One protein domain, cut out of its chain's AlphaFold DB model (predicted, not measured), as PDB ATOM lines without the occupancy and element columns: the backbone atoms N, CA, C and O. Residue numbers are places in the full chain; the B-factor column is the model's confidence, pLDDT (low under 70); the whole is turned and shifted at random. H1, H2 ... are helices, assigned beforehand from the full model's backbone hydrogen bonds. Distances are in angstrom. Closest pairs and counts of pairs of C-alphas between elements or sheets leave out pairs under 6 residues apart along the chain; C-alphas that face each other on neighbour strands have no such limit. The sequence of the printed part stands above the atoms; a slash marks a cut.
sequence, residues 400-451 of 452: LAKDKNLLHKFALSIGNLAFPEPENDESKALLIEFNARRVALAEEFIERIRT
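This is residues 400 to 451 of the 452 residues of an uncharacterized protein of Fibrella aestuarina BUZ 2 (UniProt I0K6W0). Helix H1 runs along one arm of a long, open U, a stretch without a named element makes the turn, and the longer helix H2 folds back as the other arm. The arms are loosely paired, with little between them. The printed part has 52 residues with two named helices, H1 then H2, and is all helix. It is loose, with a radius of gyration of the C-alphas of 14.1 A, and is a rod spanning 44 by 21 by 7 A.

Start with H1, residues 400 to 415, and go on to H2, residues 425 to 450; they are near each other, with 5 pairs of C-alphas within 10 A and none within 8 A. In both helices every O i to N i+4 pair is within hydrogen-bond range.

Find C-alpha 400 at (200.300, 288.684, 170.707); from there H1 runs 22.4 A to C-alpha 415. H2 runs 37.8 A from C-alpha 425 at (206.992, 259.274, 140.496) to C-alpha 450 at (191.783, 280.612, 167.674).

The C-alphas of Leu 400 and Asn 424, the two farthest apart, are 43.6 A apart. The printed part has no cut, and the link is short. Look for pLDDT under 70 at residues 411 to 423, among others.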
ATOM      1  N   LEU A 400     201.145 289.133 171.824       77.19
ATOM      2  CA  LEU A 400     200.300 288.684 170.707       77.19
ATOM      3  C   LEU A 400     200.665 289.362 169.372       77.19
ATOM      4  O   LEU A 400     200.694 288.706 168.331       77.19
ATOM      5  N   ALA A 401     201.003 290.656 169.382       75.19
ATOM      6  CA  ALA A 401     201.469 291.362 168.186       75.19
ATOM      7  C   ALA A 401     202.834 290.850 167.677       75.19
ATOM      8  O   ALA A 401     203.044 290.740 166.465       75.19
ATOM      9  N   LYS A 402     203.762 290.511 168.583       77.31
ATOM     10  CA  LYS A 402     205.054 289.897 168.235       77.31
ATOM     11  C   LYS A 402     204.861 288.496 167.655       77.31
ATOM     12  O   LYS A 402     205.439 288.196 166.611       77.31
ATOM     13  N   ASP A 403     204.019 287.682 168.279       74.69
ATOM     14  CA  ASP A 403     203.769 286.297 167.875       74.69
ATOM     15  C   ASP A 403     203.050 286.238 166.517       74.69
ATOM     16  O   ASP A 403     203.450 285.480 165.633       74.69
ATOM     17  N   LYS A 404     202.089 287.142 166.270       74.12
ATOM     18  CA  LYS A 404     201.452 287.325 164.952       74.12
ATOM     19  C   LYS A 404     202.455 287.725 163.859       74.12
ATOM     20  O   LYS A 404     202.358 287.240 162.731       74.12
ATOM     21  N   ASN A 405     203.437 288.571 164.176       74.62
ATOM     22  CA  ASN A 405     204.508 288.932 163.240       74.62
ATOM     23  C   ASN A 405     205.484 287.771 162.975       74.62
ATOM     24  O   ASN A 405     205.959 287.623 161.848       74.62
ATOM     25  N   LEU A 406     205.777 286.939 163.980       74.62
ATOM     26  CA  LEU A 406     206.580 285.724 163.806       74.62
ATOM     27  C   LEU A 406     205.847 284.693 162.933       74.62
ATOM     28  O   LEU A 406     206.447 284.183 161.989       74.62
ATOM     29  N   LEU A 407     204.547 284.476 163.166       68.06
ATOM     30  CA  LEU A 407     203.683 283.648 162.314       68.06
ATOM     31  C   LEU A 407     203.707 284.128 160.856       68.06
ATOM     32  O   LEU A 407     203.916 283.327 159.949       68.06
ATOM     33  N   HIS A 408     203.525 285.431 160.617       70.31
ATOM     34  CA  HIS A 408     203.512 285.979 159.260       70.31
ATOM     35  C   HIS A 408     204.849 285.751 158.531       70.31
ATOM     36  O   HIS A 408     204.858 285.342 157.371       70.31
ATOM     37  N   LYS A 409     205.984 285.921 159.226       71.88
ATOM     38  CA  LYS A 409     207.315 285.598 158.684       71.88
ATOM     39  C   LYS A 409     207.494 284.104 158.402       71.88
ATOM     40  O   LYS A 409     208.041 283.755 157.360       71.88
ATOM     41  N   PHE A 410     207.017 283.234 159.292       70.44
ATOM     42  CA  PHE A 410     207.063 281.783 159.102       70.44
ATOM     43  C   PHE A 410     206.246 281.354 157.873       70.44
ATOM     44  O   PHE A 410     206.775 280.673 156.994       70.44
ATOM     45  N   ALA A 411     205.013 281.850 157.735       66.12
ATOM     46  CA  ALA A 411     204.165 281.599 156.571       66.12
ATOM     47  C   ALA A 411     204.824 282.055 155.253       66.12
ATOM     48  O   ALA A 411     204.854 281.293 154.287       66.12
ATOM     49  N   LEU A 412     205.429 283.251 155.227       66.69
ATOM     50  CA  LEU A 412     206.192 283.742 154.070       66.69
ATOM     51  C   LEU A 412     207.416 282.864 153.753       66.69
ATOM     52  O   LEU A 412     207.667 282.568 152.587       66.69
ATOM     53  N   SER A 413     208.158 282.399 154.767       66.31
ATOM     54  CA  SER A 413     209.305 281.501 154.548       66.31
ATOM     55  C   SER A 413     208.901 280.141 153.969       66.31
ATOM     56  O   SER A 413     209.628 279.593 153.146       66.31
ATOM     57  N   ILE A 414     207.721 279.631 154.333       64.25
ATOM     58  CA  ILE A 414     207.169 278.386 153.788       64.25
ATOM     59  C   ILE A 414     206.660 278.573 152.353       64.25
ATOM     60  O   ILE A 414     206.853 277.684 151.521       64.25
ATOM     61  N   GLY A 415     206.040 279.718 152.050       60.47
ATOM     62  CA  GLY A 415     205.563 280.048 150.703       60.47
ATOM     63  C   GLY A 415     206.684 280.160 149.664       60.47
ATOM     64  O   GLY A 415     206.475 279.811 148.509       60.47
ATOM     65  N   ASN A 416     207.885 280.572 150.085       60.41
ATOM     66  CA  ASN A 416     209.053 280.719 149.210       60.41
ATOM     67  C   ASN A 416     209.859 279.421 148.994       60.41
ATOM     68  O   ASN A 416     210.837 279.434 148.246       60.41
ATOM     69  N   LEU A 417     209.477 278.298 149.617       61.88
ATOM     70  CA  LEU A 417     210.078 276.988 149.340       61.88
ATOM     71  C   LEU A 417     209.498 276.402 148.045       61.88
ATOM     72  O   LEU A 417     208.594 275.564 148.071       61.88
ATOM     73  N   ALA A 418     210.042 276.847 146.912       56.84
ATOM     74  CA  ALA A 418     209.885 276.165 145.634       56.84
ATOM     75  C   ALA A 418     210.764 274.904 145.633       56.84
ATOM     76  O   ALA A 418     211.992 274.990 145.569       56.84
ATOM     77  N   PHE A 419     210.138 273.734 145.731       60.62
ATOM     78  CA  PHE A 419     210.828 272.464 145.516       60.62
ATOM     79  C   PHE A 419     211.054 272.266 144.008       60.62
ATOM     80  O   PHE A 419     210.147 272.580 143.234       60.62
ATOM     81  N   PRO A 420     212.228 271.769 143.571       61.78
ATOM     82  CA  PRO A 420     212.432 271.404 142.172       61.78
ATOM     83  C   PRO A 420     211.425 270.321 141.759       61.78
ATOM     84  O   PRO A 420     211.061 269.471 142.577       61.78
ATOM     85  N   GLU A 421     210.965 270.354 140.505       63.00
ATOM     86  CA  GLU A 421     210.023 269.347 140.004       63.00
ATOM     87  C   GLU A 421     210.649 267.944 140.088       63.00
ATOM     88  O   GLU A 421     211.771 267.757 139.610       63.00
ATOM     89  N   PRO A 422     209.976 266.946 140.693       67.81
ATOM     90  CA  PRO A 422     210.603 265.648 140.889       67.81
ATOM     91  C   PRO A 422     210.610 264.822 139.601       67.81
ATOM     92  O   PRO A 422     209.564 264.582 138.992       67.81
ATOM     93  N   GLU A 423     211.790 264.336 139.219       69.44
ATOM     94  CA  GLU A 423     212.018 263.615 137.958       69.44
ATOM     95  C   GLU A 423     211.437 262.185 137.941       69.44
ATOM     96  O   GLU A 423     211.283 261.600 136.871       69.44
ATOM     97  N   ASN A 424     211.072 261.621 139.102       74.50
ATOM     98  CA  ASN A 424     210.458 260.295 139.221       74.50
ATOM     99  C   ASN A 424     209.180 260.304 140.083       74.50
ATOM    100  O   ASN A 424     208.941 261.217 140.879       74.50
ATOM    101  N   ASP A 425     208.338 259.283 139.912       77.12
ATOM    102  CA  ASP A 425     206.992 259.274 140.496       77.12
ATOM    103  C   ASP A 425     206.975 259.018 142.014       77.12
ATOM    104  O   ASP A 425     206.113 259.563 142.704       77.12
ATOM    105  N   GLU A 426     207.962 258.304 142.571       75.75
ATOM    106  CA  GLU A 426     208.131 258.181 144.031       75.75
ATOM    107  C   GLU A 426     208.407 259.543 144.682       75.75
ATOM    108  O   GLU A 426     207.792 259.897 145.691       75.75
ATOM    109  N   SER A 427     209.272 260.362 144.076       74.06
ATOM    110  CA  SER A 427     209.581 261.698 144.595       74.06
ATOM    111  C   SER A 427     208.401 262.665 144.439       74.06
ATOM    112  O   SER A 427     208.224 263.549 145.277       74.06
ATOM    113  N   LYS A 428     207.542 262.481 143.420       76.44
ATOM    114  CA  LYS A 428     206.259 263.205 143.317       76.44
ATOM    115  C   LYS A 428     205.294 262.800 144.427       76.44
ATOM    116  O   LYS A 428     204.703 263.684 145.042       76.44
ATOM    117  N   ALA A 429     205.159 261.505 144.720       79.00
ATOM    118  CA  ALA A 429     204.314 261.024 145.812       79.00
ATOM    119  C   ALA A 429     204.768 261.599 147.167       79.00
ATOM    120  O   ALA A 429     203.961 262.198 147.879       79.00
ATOM    121  N   LEU A 430     206.070 261.538 147.466       79.38
ATOM    122  CA  LEU A 430     206.646 262.118 148.686       79.38
ATOM    123  C   LEU A 430     206.460 263.642 148.767       79.38
ATOM    124  O   LEU A 430     206.168 264.167 149.841       79.38
ATOM    125  N   LEU A 431     206.576 264.370 147.648       78.00
ATOM    126  CA  LEU A 431     206.326 265.817 147.618       78.00
ATOM    127  C   LEU A 431     204.841 266.158 147.847       78.00
ATOM    128  O   LEU A 431     204.537 267.176 148.477       78.00
ATOM    129  N   ILE A 432     203.914 265.322 147.370       78.75
ATOM    130  CA  ILE A 432     202.472 265.470 147.619       78.75
ATOM    131  C   ILE A 432     202.157 265.205 149.096       78.75
ATOM    132  O   ILE A 432     201.517 266.045 149.729       78.75
ATOM    133  N   GLU A 433     202.654 264.107 149.678       81.50
ATOM    134  CA  GLU A 433     202.469 263.803 151.106       81.50
ATOM    135  C   GLU A 433     203.081 264.879 152.011       81.50
ATOM    136  O   GLU A 433     202.438 265.336 152.959       81.50
ATOM    137  N   PHE A 434     204.289 265.353 151.687       80.44
ATOM    138  CA  PHE A 434     204.934 266.449 152.403       80.44
ATOM    139  C   PHE A 434     204.081 267.724 152.369       80.44
ATOM    140  O   PHE A 434     203.853 268.342 153.410       80.44
ATOM    141  N   ASN A 435     203.559 268.108 151.198       76.44
ATOM    142  CA  ASN A 435     202.696 269.283 151.078       76.44
ATOM    143  C   ASN A 435     201.359 269.110 151.812       76.44
ATOM    144  O   ASN A 435     200.935 270.038 152.500       76.44
ATOM    145  N   ALA A 436     200.731 267.934 151.739       77.50
ATOM    146  CA  ALA A 436     199.506 267.635 152.476       77.50
ATOM    147  C   ALA A 436     199.730 267.721 153.997       77.50
ATOM    148  O   ALA A 436     198.971 268.387 154.706       77.50
ATOM    149  N   ARG A 437     200.825 267.138 154.508       81.81
ATOM    150  CA  ARG A 437     201.177 267.222 155.933       81.81
ATOM    151  C   ARG A 437     201.524 268.650 156.361       81.81
ATOM    152  O   ARG A 437     201.181 269.045 157.474       81.81
ATOM    153  N   ARG A 438     202.157 269.434 155.481       77.00
ATOM    154  CA  ARG A 438     202.475 270.856 155.694       77.00
ATOM    155  C   ARG A 438     201.216 271.719 155.815       77.00
ATOM    156  O   ARG A 438     201.180 272.584 156.686       77.00
ATOM    157  N   VAL A 439     200.192 271.472 154.992       76.69
ATOM    158  CA  VAL A 439     198.886 272.154 155.095       76.69
ATOM    159  C   VAL A 439     198.182 271.771 156.398       76.69
ATOM    160  O   VAL A 439     197.842 272.662 157.173       76.69
ATOM    161  N   ALA A 440     198.078 270.475 156.709       77.06
ATOM    162  CA  ALA A 440     197.428 270.005 157.936       77.06
ATOM    163  C   ALA A 440     198.070 270.577 159.220       77.06
ATOM    164  O   ALA A 440     197.367 270.976 160.144       77.06
ATOM    165  N   LEU A 441     199.407 270.675 159.273       77.56
ATOM    166  CA  LEU A 441     200.119 271.300 160.399       77.56
ATOM    167  C   LEU A 441     199.870 272.814 160.504       77.56
ATOM    168  O   LEU A 441     199.861 273.356 161.609       77.56
ATOM    169  N   ALA A 442     199.673 273.508 159.379       70.62
ATOM    170  CA  ALA A 442     199.329 274.927 159.385       70.62
ATOM    171  C   ALA A 442     197.896 275.157 159.899       70.62
ATOM    172  O   ALA A 442     197.668 276.085 160.674       70.62
ATOM    173  N   GLU A 443     196.951 274.295 159.517       73.00
ATOM    174  CA  GLU A 443     195.562 274.332 159.988       73.00
ATOM    175  C   GLU A 443     195.462 274.026 161.491       73.00
ATOM    176  O   GLU A 443     194.902 274.838 162.230       73.00
ATOM    177  N   GLU A 444     196.107 272.951 161.967       76.94
ATOM    178  CA  GLU A 444     196.172 272.595 163.397       76.94
ATOM    179  C   GLU A 444     196.714 273.764 164.243       76.94
ATOM    180  O   GLU A 444     196.184 274.082 165.311       76.94
ATOM    181  N   PHE A 445     197.744 274.462 163.751       69.88
ATOM    182  CA  PHE A 445     198.326 275.609 164.448       69.88
ATOM    183  C   PHE A 445     197.403 276.839 164.467       69.88
ATOM    184  O   PHE A 445     197.302 277.521 165.489       69.88
ATOM    185  N   ILE A 446     196.699 277.124 163.365       69.81
ATOM    186  CA  ILE A 446     195.728 278.230 163.287       69.81
ATOM    187  C   ILE A 446     194.546 277.985 164.233       69.81
ATOM    188  O   ILE A 446     194.105 278.911 164.917       69.81
ATOM    189  N   GLU A 447     194.045 276.754 164.310       70.75
ATOM    190  CA  GLU A 447     192.933 276.385 165.192       70.75
ATOM    191  C   GLU A 447     193.325 276.464 166.677       70.75
ATOM    192  O   GLU A 447     192.583 277.005 167.504       70.75
ATOM    193  N   ARG A 448     194.558 276.062 167.001       67.81
ATOM    194  CA  ARG A 448     195.140 276.196 168.346       67.81
ATOM    195  C   ARG A 448     195.402 277.649 168.765       67.81
ATOM    196  O   ARG A 448     195.420 277.935 169.956       67.81
ATOM    197  N   ILE A 449     195.568 278.574 167.814       65.38
ATOM    198  CA  ILE A 449     195.600 280.024 168.081       65.38
ATOM    199  C   ILE A 449     194.191 280.602 168.274       65.38
ATOM    200  O   ILE A 449     194.017 281.489 169.099       65.38
ATOM    201  N   ARG A 450     193.175 280.121 167.544       65.25
ATOM    202  CA  ARG A 450     191.783 280.612 167.674       65.25
ATOM    203  C   ARG A 450     191.114 280.250 169.003       65.25
ATOM    204  O   ARG A 450     190.062 280.800 169.314       65.25
ATOM    205  N   THR A 451     191.695 279.314 169.746       64.00
ATOM    206  CA  THR A 451     191.183 278.776 171.013       64.00
ATOM    207  C   THR A 451     191.889 279.344 172.259       64.00
ATOM    208  O   THR A 451     191.577 278.912 173.370       64.00
TER     209      THR A 451